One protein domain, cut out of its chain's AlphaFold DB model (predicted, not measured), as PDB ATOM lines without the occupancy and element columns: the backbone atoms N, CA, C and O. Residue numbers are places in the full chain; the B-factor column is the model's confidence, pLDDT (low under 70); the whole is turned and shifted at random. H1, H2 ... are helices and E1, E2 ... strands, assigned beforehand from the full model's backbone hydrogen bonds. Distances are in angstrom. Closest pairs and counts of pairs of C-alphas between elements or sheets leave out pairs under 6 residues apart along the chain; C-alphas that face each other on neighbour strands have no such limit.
ATOM      1  N   GLU A  70     -40.486  19.445  37.700       83.19
ATOM      2  CA  GLU A  70     -41.031  18.311  38.453       83.19
ATOM      3  C   GLU A  70     -41.800  17.345  37.544       83.19
ATOM      4  O   GLU A  70     -41.596  16.130  37.618       83.19
ATOM      5  N   GLN A  71     -42.629  17.879  36.642       85.44
ATOM      6  CA  GLN A  71     -43.358  17.094  35.645       85.44
ATOM      7  C   GLN A  71     -42.403  16.442  34.636       85.44
ATOM      8  O   GLN A  71     -42.571  15.258  34.342       85.44
ATOM      9  N   ILE A  72     -41.337  17.127  34.199       88.88
ATOM     10  CA  ILE A  72     -40.255  16.509  33.408       88.88
ATOM     11  C   ILE A  72     -39.642  15.329  34.178       88.88
ATOM     12  O   ILE A  72     -39.412  14.259  33.614       88.88
ATOM     13  N   GLY A  73     -39.430  15.467  35.489       87.19
ATOM     14  CA  GLY A  73     -38.978  14.372  36.349       87.19
ATOM     15  C   GLY A  73     -39.932  13.168  36.372       87.19
ATOM     16  O   GLY A  73     -39.475  12.020  36.370       87.19
ATOM     17  N   VAL A  74     -41.248  13.404  36.360       89.31
ATOM     18  CA  VAL A  74     -42.272  12.351  36.237       89.31
ATOM     19  C   VAL A  74     -42.216  11.697  34.855       89.31
ATOM     20  O   VAL A  74     -42.147  10.468  34.777       89.31
ATOM     21  N   LEU A  75     -42.144  12.493  33.786       92.06
ATOM     22  CA  LEU A  75     -42.024  12.017  32.405       92.06
ATOM     23  C   LEU A  75     -40.778  11.147  32.214       92.06
ATOM     24  O   LEU A  75     -40.865  10.064  31.641       92.06
ATOM     25  N   ARG A  76     -39.632  11.537  32.785       93.12
ATOM     26  CA  ARG A  76     -38.400  10.726  32.776       93.12
ATOM     27  C   ARG A  76     -38.597   9.365  33.440       93.12
ATOM     28  O   ARG A  76     -38.153   8.342  32.911       93.12
ATOM     29  N   LYS A  77     -39.254   9.330  34.604       92.38
ATOM     30  CA  LYS A  77     -39.546   8.078  35.324       92.38
ATOM     31  C   LYS A  77     -40.489   7.187  34.522       92.38
ATOM     32  O   LYS A  77     -40.234   5.986  34.417       92.38
ATOM     33  N   GLU A  78     -41.534   7.765  33.940       92.06
ATOM     34  CA  GLU A  78     -42.501   7.028  33.128       92.06
ATOM     35  C   GLU A  78     -41.854   6.499  31.840       92.06
ATOM     36  O   GLU A  78     -42.008   5.321  31.520       92.06
ATOM     37  N   ALA A  79     -41.016   7.295  31.173       92.81
ATOM     38  CA  ALA A  79     -40.247   6.857  30.013       92.81
ATOM     39  C   ALA A  79     -39.332   5.668  30.340       92.81
ATOM     40  O   ALA A  79     -39.324   4.668  29.625       92.81
ATOM     41  N   ASN A  80     -38.599   5.728  31.456       93.31
ATOM     42  CA  ASN A  80     -37.737   4.627  31.899       93.31
ATOM     43  C   ASN A  80     -38.535   3.369  32.274       93.31
ATOM     44  O   ASN A  80     -38.087   2.248  32.033       93.31
ATOM     45  N   LYS A  81     -39.729   3.533  32.850       92.88
ATOM     46  CA  LYS A  81     -40.640   2.422  33.145       92.88
ATOM     47  C   LYS A  81     -41.151   1.772  31.857       92.88
ATOM     48  O   LYS A  81     -41.122   0.545  31.770       92.88
ATOM     49  N   ARG A  82     -41.576   2.561  30.862       91.50
ATOM     50  CA  ARG A  82     -42.024   2.060  29.550       91.50
ATOM     51  C   ARG A  82     -40.892   1.368  28.793       91.50
ATOM     52  O   ARG A  82     -41.123   0.297  28.240       91.50
ATOM     53  N   ASP A  83     -39.678   1.913  28.842       93.06
ATOM     54  CA  ASP A  83     -38.483   1.314  28.234       93.06
ATOM     55  C   ASP A  83     -38.157  -0.053  28.857       93.06
ATOM     56  O   ASP A  83     -38.025  -1.053  28.152       93.06
ATOM     57  N   ARG A  84     -38.163  -0.143  30.196       92.38
ATOM     58  CA  ARG A  84     -37.938  -1.405  30.924       92.38
ATOM     59  C   ARG A  84     -38.955  -2.491  30.559       92.38
ATOM     60  O   ARG A  84     -38.606  -3.666  30.523       92.38
ATOM     61  N   VAL A  85     -40.205  -2.103  30.311       92.69
ATOM     62  CA  VAL A  85     -41.300  -3.021  29.939       92.69
ATOM     63  C   VAL A  85     -41.411  -3.183  28.410       92.69
ATOM     64  O   VAL A  85     -42.310  -3.866  27.935       92.69
ATOM     65  N   LYS A  86     -40.494  -2.592  27.624       90.88
ATOM     66  CA  LYS A  86     -40.484  -2.611  26.148       90.88
ATOM     67  C   LYS A  86     -41.778  -2.087  25.505       90.88
ATOM     68  O   LYS A  86     -42.170  -2.532  24.434       90.88
ATOM     69  N   LYS A  87     -42.448  -1.145  26.173       90.44
ATOM     70  CA  LYS A  87     -43.658  -0.458  25.685       90.44
ATOM     71  C   LYS A  87     -43.382   0.956  25.174       90.44
ATOM     72  O   LYS A  87     -44.302   1.619  24.710       90.44
ATOM     73  N   LEU A  88     -42.148   1.437  25.316       92.44
ATOM     74  CA  LEU A  88     -41.730   2.725  24.777       92.44
ATOM     75  C   LEU A  88     -41.570   2.599  23.261       92.44
ATOM     76  O   LEU A  88     -40.754   1.793  22.812       92.44
ATOM     77  N   GLN A  89     -42.345   3.374  22.504       93.94
ATOM     78  CA  GLN A  89     -42.217   3.427  21.050       93.94
ATOM     79  C   GLN A  89     -40.882   4.065  20.680       93.94
ATOM     80  O   GLN A  89     -40.477   5.058  21.289       93.94
ATOM     81  N   LYS A  90     -40.185   3.462  19.716       94.06
ATOM     82  CA  LYS A  90     -38.863   3.914  19.284       94.06
ATOM     83  C   LYS A  90     -38.861   4.126  17.785       94.06
ATOM     84  O   LYS A  90     -39.218   3.208  17.051       94.06
ATOM     85  N   HIS A  91     -38.396   5.288  17.365       92.50
ATOM     86  CA  HIS A  91     -38.108   5.589  15.975       92.50
ATOM     87  C   HIS A  91     -36.590   5.678  15.793       92.50
ATOM     88  O   HIS A  91     -35.875   6.185  16.662       92.50
ATOM     89  N   PHE A  92     -36.090   5.137  14.689       90.12
ATOM     90  CA  PHE A  92     -34.672   5.153  14.354       90.12
ATOM     91  C   PHE A  92     -34.505   5.985  13.097       90.12
ATOM     92  O   PHE A  92     -34.905   5.541  12.025       90.12
ATOM     93  N   LEU A  93     -33.897   7.157  13.247       86.56
ATOM     94  CA  LEU A  93     -33.665   8.036  12.118       86.56
ATOM     95  C   LEU A  93     -32.637   7.417  11.166       86.56
ATOM     96  O   LEU A  93     -31.607   6.892  11.627       86.56
ATOM     97  N   PRO A  94     -32.878   7.500   9.848       82.56
ATOM     98  CA  PRO A  94     -31.871   7.202   8.848       82.56
ATOM     99  C   PRO A  94     -30.620   8.050   9.080       82.56
ATOM    100  O   PRO A  94     -30.677   9.207   9.493       82.56
ATOM    101  N   GLN A  95     -29.454   7.483   8.778       70.56
ATOM    102  CA  GLN A  95     -28.171   8.139   9.043       70.56
ATOM    103  C   GLN A  95     -27.979   9.443   8.243       70.56
ATOM    104  O   GLN A  95     -27.121  10.260   8.586       70.56
ATOM    105  N   GLU A  96     -28.772   9.646   7.194       68.88
ATOM    106  CA  GLU A  96     -28.748  10.826   6.331       68.88
ATOM    107  C   GLU A  96     -29.487  12.023   6.961       68.88
ATOM    108  O   GLU A  96     -28.989  13.145   6.866       68.88
ATOM    109  N   GLU A  97     -30.542  11.781   7.746       64.75
ATOM    110  CA  GLU A  97     -31.548  12.764   8.211       64.75
ATOM    111  C   GLU A  97     -31.251  13.344   9.602       64.75
ATOM    112  O   GLU A  97     -32.108  13.597  10.442       64.75
ATOM    113  N   CYS A  98     -29.966  13.497   9.888       58.75
ATOM    114  CA  CYS A  98     -29.477  13.742  11.238       58.75
ATOM    115  C   CYS A  98     -29.444  15.230  11.638       58.75
ATOM    116  O   CYS A  98     -29.172  15.560  12.785       58.75
ATOM    117  N   MET A  99     -29.638  16.129  10.674       61.34
ATOM    118  CA  MET A  99     -29.648  17.585  10.884       61.34
ATOM    119  C   MET A  99     -30.960  18.209  10.431       61.34
ATOM    120  O   MET A  99     -31.452  19.112  11.093       61.34
ATOM    121  N   GLU A 100     -31.525  17.698   9.342       70.56
ATOM    122  CA  GLU A 100     -32.819  18.091   8.810       70.56
ATOM    123  C   GLU A 100     -33.640  16.810   8.696       70.56
ATOM    124  O   GLU A 100     -33.194  15.836   8.081       70.56
ATOM    125  N   LEU A 101     -34.790  16.788   9.366       73.38
ATOM    126  CA  LEU A 101     -35.724  15.680   9.254       73.38
ATOM    127  C   LEU A 101     -36.347  15.721   7.864       73.38
ATOM    128  O   LEU A 101     -36.765  16.782   7.399       73.38
ATOM    129  N   SER A 102     -36.416  14.572   7.198       82.06
ATOM    130  CA  SER A 102     -37.261  14.478   6.016       82.06
ATOM    131  C   SER A 102     -38.726  14.540   6.438       82.06
ATOM    132  O   SER A 102     -39.088  14.091   7.528       82.06
ATOM    133  N   GLN A 103     -39.575  15.030   5.536       83.31
ATOM    134  CA  GLN A 103     -41.027  14.999   5.704       83.31
ATOM    135  C   GLN A 103     -41.523  13.594   6.084       83.31
ATOM    136  O   GLN A 103     -42.358  13.436   6.965       83.31
ATOM    137  N   GLN A 104     -40.930  12.557   5.483       86.75
ATOM    138  CA  GLN A 104     -41.273  11.169   5.775       86.75
ATOM    139  C   GLN A 104     -41.011  10.801   7.243       86.75
ATOM    140  O   GLN A 104     -41.858  10.182   7.882       86.75
ATOM    141  N   SER A 105     -39.854  11.174   7.793       88.12
ATOM    142  CA  SER A 105     -39.551  10.908   9.203       88.12
ATOM    143  C   SER A 105     -40.470  11.675  10.144       88.12
ATOM    144  O   SER A 105     -40.813  11.157  11.209       88.12
ATOM    145  N   ILE A 106     -40.903  12.877   9.763       88.69
ATOM    146  CA  ILE A 106     -41.859  13.644  10.563       88.69
ATOM    147  C   ILE A 106     -43.231  12.966  10.558       88.69
ATOM    148  O   ILE A 106     -43.779  12.732  11.635       88.69
ATOM    149  N   ASP A 107     -43.722  12.543   9.393       89.19
ATOM    150  CA  ASP A 107     -44.970  11.783   9.254       89.19
ATOM    151  C   ASP A 107     -44.930  10.462  10.055       89.19
ATOM    152  O   ASP A 107     -45.905  10.043  10.685       89.19
ATOM    153  N   GLU A 108     -43.782   9.782  10.076       91.38
ATOM    154  CA  GLU A 108     -43.608   8.560  10.863       91.38
ATOM    155  C   GLU A 108     -43.607   8.841  12.373       91.38
ATOM    156  O   GLU A 108     -44.197   8.082  13.152       91.38
ATOM    157  N   ILE A 109     -42.959   9.924  12.804       91.25
ATOM    158  CA  ILE A 109     -42.919  10.347  14.206       91.25
ATOM    159  C   ILE A 109     -44.302  10.830  14.672       91.25
ATOM    160  O   ILE A 109     -44.727  10.467  15.775       91.25
ATOM    161  N   SER A 110     -45.032  11.579  13.848       89.56
ATOM    162  CA  SER A 110     -46.385  12.053  14.154       89.56
ATOM    163  C   SER A 110     -47.351  10.876  14.342       89.56
ATOM    164  O   SER A 110     -48.025  10.787  15.373       89.56
ATOM    165  N   ALA A 111     -47.288   9.868  13.466       90.81
ATOM    166  CA  ALA A 111     -48.055   8.627  13.600       90.81
ATOM    167  C   ALA A 111     -47.706   7.813  14.867       90.81
ATOM    168  O   ALA A 111     -48.504   6.993  15.344       90.81
ATOM    169  N   LEU A 112     -46.507   7.988  15.439       91.69
ATOM    170  CA  LEU A 112     -46.157   7.398  16.736       91.69
ATOM    171  C   LEU A 112     -46.765   8.173  17.905       91.69
ATOM    172  O   LEU A 112     -47.153   7.543  18.897       91.69
ATOM    173  N   PHE A 113     -46.883   9.496  17.792       90.25
ATOM    174  CA  PHE A 113     -47.529  10.324  18.809       90.25
ATOM    175  C   PHE A 113     -49.032  10.058  18.921       90.25
ATOM    176  O   PHE A 113     -49.560  10.065  20.033       90.25
ATOM    177  N   GLU A 114     -49.703   9.682  17.831       86.81
ATOM    178  CA  GLU A 114     -51.094   9.198  17.871       86.81
ATOM    179  C   GLU A 114     -51.252   7.922  18.717       86.81
ATOM    180  O   GLU A 114     -52.261   7.702  19.379       86.81
ATOM    181  N   LYS A 115     -50.236   7.052  18.733       87.50
ATOM    182  CA  LYS A 115     -50.281   5.767  19.458       87.50
ATOM    183  C   LYS A 115     -49.775   5.876  20.887       87.50
ATOM    184  O   LYS A 115     -50.158   5.078  21.751       87.50
ATOM    185  N   SER A 116     -48.872   6.816  21.142       87.75
ATOM    186  CA  SER A 116     -48.297   7.040  22.459       87.75
ATOM    187  C   SER A 116     -47.837   8.475  22.648       87.75
ATOM    188  O   SER A 116     -47.003   8.956  21.895       87.75
ATOM    189  N   GLU A 117     -48.221   9.077  23.770       90.12
ATOM    190  CA  GLU A 117     -47.749  10.411  24.166       90.12
ATOM    191  C   GLU A 117     -46.228  10.523  24.364       90.12
ATOM    192  O   GLU A 117     -45.702  11.621  24.488       90.12
ATOM    193  N   LEU A 118     -45.502   9.405  24.486       92.81
ATOM    194  CA  LEU A 118     -44.077   9.420  24.811       92.81
ATOM    195  C   LEU A 118     -43.311   8.435  23.939       92.81
ATOM    196  O   LEU A 118     -43.587   7.230  23.976       92.81
ATOM    197  N   ILE A 119     -42.316   8.959  23.229       94.38
ATOM    198  CA  ILE A 119     -41.521   8.234  22.235       94.38
ATOM    199  C   ILE A 119     -40.017   8.444  22.465       94.38
ATOM    200  O   ILE A 119     -39.597   9.381  23.148       94.38
ATOM    201  N   GLU A 120     -39.195   7.560  21.903       94.81
ATOM    202  CA  GLU A 120     -37.738   7.705  21.820       94.81
ATOM    203  C   GLU A 120     -37.312   7.790  20.350       94.81
ATOM    204  O   GLU A 120     -37.483   6.833  19.599       94.81
ATOM    205  N   VAL A 121     -36.703   8.901  19.953       92.94
ATOM    206  CA  VAL A 121     -36.086   9.074  18.635       92.94
ATOM    207  C   VAL A 121     -34.589   8.819  18.771       92.94
ATOM    208  O   VAL A 121     -33.914   9.433  19.599       92.94
ATOM    209  N   ARG A 122     -34.047   7.880  17.996       91.44
ATOM    210  CA  ARG A 122     -32.626   7.503  18.025       91.44
ATOM    211  C   ARG A 122     -31.939   7.930  16.740       91.44
ATOM    212  O   ARG A 122     -32.522   7.811  15.673       91.44
ATOM    213  N   GLY A 123     -30.676   8.335  16.848       87.19
ATOM    214  CA  GLY A 123     -29.881   8.747  15.688       87.19
ATOM    215  C   GLY A 123     -29.934  10.247  15.410       87.19
ATOM    216  O   GLY A 123     -29.645  10.661  14.300       87.19
ATOM    217  N   VAL A 124     -30.254  11.061  16.421       85.19
ATOM    218  CA  VAL A 124     -30.427  12.520  16.282       85.19
ATOM    219  C   VAL A 124     -29.113  13.268  16.002       85.19
ATOM    220  O   VAL A 124     -29.135  14.409  15.575       85.19
ATOM    221  N   SER A 125     -27.943  12.658  16.231       81.75
ATOM    222  CA  SER A 125     -26.661  13.250  15.813       81.75
ATOM    223  C   SER A 125     -25.674  12.199  15.290       81.75
ATOM    224  O   SER A 125     -25.606  11.077  15.807       81.75
ATOM    225  N   LYS A 126     -24.862  12.588  14.292       75.12
ATOM    226  CA  LYS A 126     -23.830  11.780  13.612       75.12
ATOM    227  C   LYS A 126     -22.597  11.592  14.499       75.12
ATOM    228  O   LYS A 126     -21.506  12.065  14.192       75.12
ATOM    229  N   GLY A 127     -22.762  10.949  15.652       70.94
ATOM    230  CA  GLY A 127     -21.651  10.645  16.558       70.94
ATOM    231  C   GLY A 127     -21.087  11.857  17.315       70.94
ATOM    232  O   GLY A 127     -20.217  11.687  18.172       70.94
ATOM    233  N   GLN A 128     -21.594  13.069  17.066       78.62
ATOM    234  CA  GLN A 128     -21.178  14.283  17.762       78.62
ATOM    235  C   GLN A 128     -22.146  14.609  18.895       78.62
ATOM    236  O   GLN A 128     -23.301  14.961  18.687       78.62
ATOM    237  N   LYS A 129     -21.674  14.499  20.138       79.31
ATOM    238  CA  LYS A 129     -22.488  14.879  21.309       79.31
ATOM    239  C   LYS A 129     -22.640  16.395  21.447       79.31
ATOM    240  O   LYS A 129     -23.571  16.862  22.093       79.31
ATOM    241  N   LYS A 130     -21.702  17.155  20.876       81.88
ATOM    242  CA  LYS A 130     -21.709  18.619  20.894       81.88
ATOM    243  C   LYS A 130     -22.822  19.108  19.964       81.88
ATOM    244  O   LYS A 130     -22.844  18.702  18.812       81.88
ATOM    245  N   GLY A 131     -23.737  19.929  20.476       82.38
ATOM    246  CA  GLY A 131     -24.885  20.442  19.719       82.38
ATOM    247  C   GLY A 131     -26.113  19.526  19.691       82.38
ATOM    248  O   GLY A 131     -27.161  19.965  19.253       82.38
ATOM    249  N   LEU A 132     -26.041  18.300  20.229       86.50
ATOM    250  CA  LEU A 132     -27.192  17.383  20.258       86.50
ATOM    251  C   LEU A 132     -28.407  17.981  20.979       86.50
ATOM    252  O   LEU A 132     -29.536  17.717  20.595       86.50
ATOM    253  N   PHE A 133     -28.168  18.749  22.042       87.81
ATOM    254  CA  PHE A 133     -29.235  19.425  22.774       87.81
ATOM    255  C   PHE A 133     -29.955  20.449  21.891       87.81
ATOM    256  O   PHE A 133     -31.180  20.467  21.856       87.81
ATOM    257  N   ASP A 134     -29.195  21.238  21.135       88.81
ATOM    258  CA  ASP A 134     -29.740  22.254  20.236       88.81
ATOM    259  C   ASP A 134     -30.479  21.594  19.066       88.81
ATOM    260  O   ASP A 134     -31.610  21.962  18.774       88.81
ATOM    261  N   THR A 135     -29.904  20.539  18.475       88.62
ATOM    262  CA  THR A 135     -30.556  19.741  17.423       88.62
ATOM    263  C   THR A 135     -31.845  19.084  17.915       88.62
ATOM    264  O   THR A 135     -32.834  19.067  17.196       88.62
ATOM    265  N   ALA A 136     -31.861  18.561  19.143       89.94
ATOM    266  CA  ALA A 136     -33.055  17.952  19.726       89.94
ATOM    267  C   ALA A 136     -34.175  18.974  19.959       89.94
ATOM    268  O   ALA A 136     -35.342  18.640  19.776       89.94
ATOM    269  N   ASN A 137     -33.829  20.200  20.362       89.69
ATOM    270  CA  ASN A 137     -34.809  21.269  20.539       89.69
ATOM    271  C   ASN A 137     -35.317  21.793  19.195       89.69
ATOM    272  O   ASN A 137     -36.522  21.939  19.049       89.69
ATOM    273  N   ALA A 138     -34.436  21.995  18.211       88.62
ATOM    274  CA  ALA A 138     -34.835  22.375  16.855       88.62
ATOM    275  C   ALA A 138     -35.763  21.319  16.231       88.62
ATOM    276  O   ALA A 138     -36.780  21.646  15.641       88.62
ATOM    277  N   MET A 139     -35.462  20.035  16.446       88.50
ATOM    278  CA  MET A 139     -36.339  18.928  16.058       88.50
ATOM    279  C   MET A 139     -37.699  18.982  16.758       88.50
ATOM    280  O   MET A 139     -38.710  18.708  16.127       88.50
ATOM    281  N   ALA A 140     -37.741  19.305  18.053       89.31
ATOM    282  CA  ALA A 140     -39.006  19.452  18.771       89.31
ATOM    283  C   ALA A 140     -39.846  20.605  18.214       89.31
ATOM    284  O   ALA A 140     -41.042  20.426  18.030       89.31
ATOM    285  N   GLU A 141     -39.206  21.731  17.908       88.12
ATOM    286  CA  GLU A 141     -39.837  22.911  17.312       88.12
ATOM    287  C   GLU A 141     -40.423  22.591  15.930       88.12
ATOM    288  O   GLU A 141     -41.607  22.822  15.710       88.12
ATOM    289  N   SER A 142     -39.664  21.937  15.042       87.88
ATOM    290  CA  SER A 142     -40.186  21.516  13.730       87.88
ATOM    291  C   SER A 142     -41.356  20.532  13.842       87.88
ATOM    292  O   SER A 142     -42.335  20.648  13.111       87.88
ATOM    293  N   LEU A 143     -41.286  19.572  14.772       88.25
ATOM    294  CA  LEU A 143     -42.384  18.625  15.003       88.25
ATOM    295  C   LEU A 143     -43.632  19.312  15.567       88.25
ATOM    296  O   LEU A 143     -44.746  18.892  15.273       88.25
ATOM    297  N   GLU A 144     -43.461  20.337  16.393       88.62
ATOM    298  CA  GLU A 144     -44.573  21.110  16.934       88.62
ATOM    299  C   GLU A 144     -45.275  21.935  15.858       88.62
ATOM    300  O   GLU A 144     -46.505  21.910  15.793       88.62
ATOM    301  N   GLU A 145     -44.509  22.609  14.995       86.19
ATOM    302  CA  GLU A 145     -45.051  23.366  13.862       86.19
ATOM    303  C   GLU A 145     -45.877  22.472  12.929       86.19
ATOM    304  O   GLU A 145     -46.925  22.886  12.434       86.19
ATOM    305  N   GLU A 146     -45.437  21.230  12.724       85.38
ATOM    306  CA  GLU A 146     -46.067  20.320  11.774       85.38
ATOM    307  C   GLU A 146     -47.250  19.534  12.356       85.38
ATOM    308  O   GLU A 146     -48.278  19.367  11.700       85.38
ATOM    309  N   ILE A 147     -47.139  19.072  13.606       84.19
ATOM    310  CA  ILE A 147     -48.213  18.336  14.291       84.19
ATOM    311  C   ILE A 147     -49.297  19.305  14.797       84.19
ATOM    312  O   ILE A 147     -50.438  18.897  15.029       84.19
ATOM    313  N   GLY A 148     -48.952  20.580  15.011       82.62
ATOM    314  CA  GLY A 148     -49.835  21.571  15.631       82.62
ATOM    315  C   GLY A 148     -50.136  21.272  17.105       82.62
ATOM    316  O   GLY A 148     -51.113  21.775  17.660       82.62
ATOM    317  N   LYS A 149     -49.323  20.418  17.742       84.75
ATOM    318  CA  LYS A 149     -49.420  20.043  19.160       84.75
ATOM    319  C   LYS A 149     -48.071  20.276  19.829       84.75
ATOM    320  O   LYS A 149     -47.042  20.034  19.198       84.75
ATOM    321  N   PRO A 150     -48.045  20.655  21.116       86.75
ATOM    322  CA  PRO A 150     -46.792  20.952  21.790       86.75
ATOM    323  C   PRO A 150     -45.934  19.694  21.938       86.75
ATOM    324  O   PRO A 150     -46.378  18.677  22.482       86.75
ATOM    325  N   VAL A 151     -44.671  19.781  21.522       89.88
ATOM    326  CA  VAL A 151     -43.703  18.685  21.645       89.88
ATOM    327  C   VAL A 151     -42.583  19.105  22.589       89.88
ATOM    328  O   VAL A 151     -41.884  20.087  22.376       89.88
ATOM    329  N   VAL A 152     -42.375  18.336  23.660       90.56
ATOM    330  CA  VAL A 152     -41.398  18.674  24.703       90.56
ATOM    331  C   VAL A 152     -40.299  17.624  24.801       90.56
ATOM    332  O   VAL A 152     -40.553  16.426  24.945       90.56
ATOM    333  N   VAL A 153     -39.047  18.087  24.811       92.38
ATOM    334  CA  VAL A 153     -37.878  17.243  25.076       92.38
ATOM    335  C   VAL A 153     -37.814  16.889  26.564       92.38
ATOM    336  O   VAL A 153     -37.627  17.737  27.435       92.38
ATOM    337  N   VAL A 154     -37.937  15.599  26.873       92.94
ATOM    338  CA  VAL A 154     -37.961  15.085  28.251       92.94
ATOM    339  C   VAL A 154     -36.559  14.731  28.742       92.94
ATOM    340  O   VAL A 154     -36.182  15.021  29.886       92.94
ATOM    341  N   ASP A 155     -35.798  14.029  27.905       93.31
ATOM    342  CA  ASP A 155     -34.496  13.471  28.263       93.31
ATOM    343  C   ASP A 155     -33.651  13.223  27.016       93.31
ATOM    344  O   ASP A 155     -34.169  12.831  25.971       93.31
ATOM    345  N   ILE A 156     -32.338  13.385  27.152       92.69
ATOM    346  CA  ILE A 156     -31.375  13.103  26.089       92.69
ATOM    347  C   ILE A 156     -30.336  12.139  26.645       92.69
ATOM    348  O   ILE A 156     -29.592  12.458  27.574       92.69
ATOM    349  N   LYS A 157     -30.263  10.943  26.058       90.62
ATOM    350  CA  LYS A 157     -29.335   9.892  26.477       90.62
ATOM    351  C   LYS A 157     -28.544   9.362  25.288       90.62
ATOM    352  O   LYS A 157     -29.053   8.616  24.455       90.62
ATOM    353  N   GLY A 158     -27.252   9.677  25.247       89.00
ATOM    354  CA  GLY A 158     -26.394   9.271  24.133       89.00
ATOM    355  C   GLY A 158     -26.773  10.034  22.868       89.00
ATOM    356  O   GLY A 158     -26.603  11.241  22.858       89.00
ATOM    357  N   PHE A 159     -27.279   9.338  21.848       89.69
ATOM    358  CA  PHE A 159     -27.832   9.915  20.607       89.69
ATOM    359  C   PHE A 159     -29.337   9.651  20.472       89.69
ATOM    360  O   PHE A 159     -29.876   9.609  19.366       89.69
ATOM    361  N   ALA A 160     -29.988   9.374  21.601       91.31
ATOM    362  CA  ALA A 160     -31.416   9.154  21.686       91.31
ATOM    363  C   ALA A 160     -32.069  10.292  22.469       91.31
ATOM    364  O   ALA A 160     -31.585  10.673  23.541       91.31
ATOM    365  N   VAL A 161     -33.168  10.799  21.933       93.88
ATOM    366  CA  VAL A 161     -33.974  11.876  22.498       93.88
ATOM    367  C   VAL A 161     -35.336  11.294  22.842       93.88
ATOM    368  O   VAL A 161     -35.948  10.595  22.040       93.88
ATOM    369  N   LYS A 162     -35.799  11.543  24.062       95.06
ATOM    370  CA  LYS A 162     -37.144  11.176  24.499       95.06
ATOM    371  C   LYS A 162     -38.015  12.412  24.461       95.06
ATOM    372  O   LYS A 162     -37.662  13.424  25.070       95.06
ATOM    373  N   MET A 163     -39.143  12.301  23.780       94.25
ATOM    374  CA  MET A 163     -40.048  13.415  23.529       94.25
ATOM    375  C   MET A 163     -41.437  13.065  24.042       94.25
ATOM    376  O   MET A 163     -41.827  11.892  24.051       94.25
ATOM    377  N   TYR A 164     -42.147  14.082  24.510       93.62
ATOM    378  CA  TYR A 164     -43.508  13.981  25.007       93.62
ATOM    379  C   TYR A 164     -44.416  14.925  24.228       93.62
ATOM    380  O   TYR A 164     -44.079  16.096  24.073       93.62
ATOM    381  N   CYS A 165     -45.558  14.409  23.791       90.69
ATOM    382  CA  CYS A 165     -46.644  15.164  23.184       90.69
ATOM    383  C   CYS A 165     -47.938  14.800  23.933       90.69
ATOM    384  O   CYS A 165     -48.262  13.609  24.018       90.69
ATOM    385  N   PRO A 166     -48.643  15.765  24.547       87.56
ATOM    386  CA  PRO A 166     -49.881  15.497  25.266       87.56
ATOM    387  C   PRO A 166     -51.020  15.166  24.295       87.56
ATOM    388  O   PRO A 166     -51.164  15.796  23.248       87.56
ATOM    389  N   TRP A 167     -51.877  14.217  24.671       85.31
ATOM    390  CA  TRP A 167     -53.152  14.023  23.978       85.31
ATOM    391  C   TRP A 167     -54.188  15.051  24.425       85.31
ATOM    392  O   TRP A 167     -54.299  15.358  25.625       85.31
ATOM    393  N   LEU A 168     -54.956  15.549  23.454       74.00
ATOM    394  CA  LEU A 168     -56.046  16.482  23.702       74.00
ATOM    395  C   LEU A 168     -57.228  15.730  24.322       74.00
ATOM    396  O   LEU A 168     -57.477  14.552  24.053       74.00
ATOM    397  N   ASP A 169     -57.943  16.416  25.208       63.06
ATOM    398  CA  ASP A 169     -59.161  15.885  25.805       63.06
ATOM    399  C   ASP A 169     -60.256  15.774  24.735       63.06
ATOM    400  O   ASP A 169     -60.604  16.761  24.099       63.06
ATOM    401  N   ILE A 179     -50.700   9.716  30.250       82.00
ATOM    402  CA  ILE A 179     -49.778  10.096  31.309       82.00
ATOM    403  C   ILE A 179     -50.425  11.221  32.108       82.00
ATOM    404  O   ILE A 179     -50.606  12.339  31.638       82.00
ATOM    405  N   LYS A 180     -50.737  10.937  33.370       79.38
ATOM    406  CA  LYS A 180     -51.250  11.952  34.290       79.38
ATOM    407  C   LYS A 180     -50.089  12.740  34.887       79.38
ATOM    408  O   LYS A 180     -49.400  12.257  35.790       79.38
ATOM    409  N   LEU A 181     -49.886  13.960  34.398       71.75
ATOM    410  CA  LEU A 181     -48.928  14.914  34.954       71.75
ATOM    411  C   LEU A 181     -49.518  15.598  36.189       71.75
ATOM    412  O   LEU A 181     -49.918  16.757  36.155       71.75
ATOM    413  N   PHE A 182     -49.585  14.868  37.303       61.97
ATOM    414  CA  PHE A 182     -50.007  15.456  38.569       61.97
ATOM    415  C   PHE A 182     -48.982  16.493  39.034       61.97
ATOM    416  O   PHE A 182     -47.825  16.159  39.299       61.97
ATOM    417  N   THR A 183     -49.416  17.739  39.207       57.62
ATOM    418  CA  THR A 183     -48.696  18.683  40.055       57.62
ATOM    419  C   THR A 183     -48.906  18.223  41.495       57.62
ATOM    420  O   THR A 183     -49.997  18.280  42.059       57.62
ATOM    421  N   SER A 184     -47.860  17.659  42.102       51.78
ATOM    422  CA  SER A 184     -47.918  17.257  43.515       51.78
ATOM    423  C   SER A 184     -48.027  18.459  44.461       51.78
ATOM    424  O   SER A 184     -48.295  18.290  45.648       51.78
ATOM    425  N   TYR A 185     -47.835  19.664  43.922       47.50
ATOM    426  CA  TYR A 185     -47.993  20.923  44.614       47.50
ATOM    427  C   TYR A 185     -49.466  21.341  44.650       47.50
ATOM    428  O   TYR A 185     -50.007  21.857  43.674       47.50
ATOM    429  N   LYS A 186     -50.103  21.179  45.811       53.41
ATOM    430  CA  LYS A 186     -51.232  22.029  46.196       53.41
ATOM    431  C   LYS A 186     -50.696  23.180  47.056       53.41
ATOM    432  O   LYS A 186     -49.977  22.908  48.028       53.41
TER     433      LYS A 186
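AT A GLANCE: This is residues 70 to 169 and 179 to 186 of the 219 residues of the protein "Hypothetical protein" of Skeletonema marinoi (UniProt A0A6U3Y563). A small twisted sheet of four strands forms the core, with helices covering both of its faces: H2 and H3, about perpendicular to each other and meeting where the last residues of H3 reach H2, pack on one face, and H1 slants over the other. A tail, residues 179 to 186, runs away past H1 to one end of the longest axis. The printed part has 108 residues with three named helices and four named strands, in the order H1, E1, H2, E2, H3, E3, E4. The sheet is mixed, in the order E1, E2, E4, E3, and the class is mixed, helices and strands. The whole is compact, with a radius of gyration of the C-alphas of 13.5 A, yet elongated, spanning 45 by 27 by 25 A.

IN THESE COORDINATES: In the sheet, E1 is residues 89 to 92, E2 residues 118 to 122, E4 residues 160 to 164 and E3, the longest strand, residues 152 to 157, 15.0 A long. H3, residues 132 to 147, is 21.9 A long; H2, residues 103 to 115, is 19.0 A; H1, residues 70 to 84, is 21.3 A. H1 begins at C-alpha 70 (-41.031, 18.311, 38.453), and E4 ends at C-alpha 164 (-43.508, 13.981, 25.007).

HOW THE PARTS SIT: E1 and E2 are parallel, with N 91 and O 120 2.9 A apart, within hydrogen-bond range. E2 and E4 are antiparallel, with N 121 and O 161 at 2.8 A. E3 and E4 form an antiparallel hairpin, with N 154 and O 162 at 2.8 A. E1, H2, E2 make a strand-helix-strand unit, two parallel neighbour strands with a helix between, and its crossover is right-handed. E2, H3, E3 make a split one, with E4 between its strands, also right-handed. Helices and sheet together make three layers, a sheet with helices on both faces: H2 and H3 on one face of the sheet E1, E2, E4, E3, and H1 on the other. H2, at a height over the sheet of 9.7 A, runs along the strands over E1 and E2. H3, on the same face at 9.0 A, runs slantwise over E4 and E3; the closest C-alphas of H3 and E3 are those of Ala 140 and Val 152, 6.4 A apart. H2 and H3 touch, about perpendicular at 77 degrees, through residues 106 to 110 and 143 to 147 alone; their closest C-alphas, Ser 110 and Ile 147, are 6.5 A apart. H1 is on the opposite face at 9.3 A, slantwise to the strands, over E4 and E3 and only just over E1, where 3 of its C-alphas fall; its closest C-alpha pair with E3 is Ile 72 and Val 154, 5.8 A. H1 is apart from H2 and H3. Each O i to N i+4 pair is within hydrogen-bond range in H1 and H3, and 8 of 9 in H2.

THE WHOLE: The two C-alphas farthest apart are those of Glu 96 and Lys 186, 47.1 A. Residues 170 to 178 are cut out, and C-alphas 169 and 179 are 12.3 A apart across the cut. No link between named elements is long. The mean pLDDT of the printed part is 85.1; residues 96 to 99, 169 and 182 to 186 are under 70.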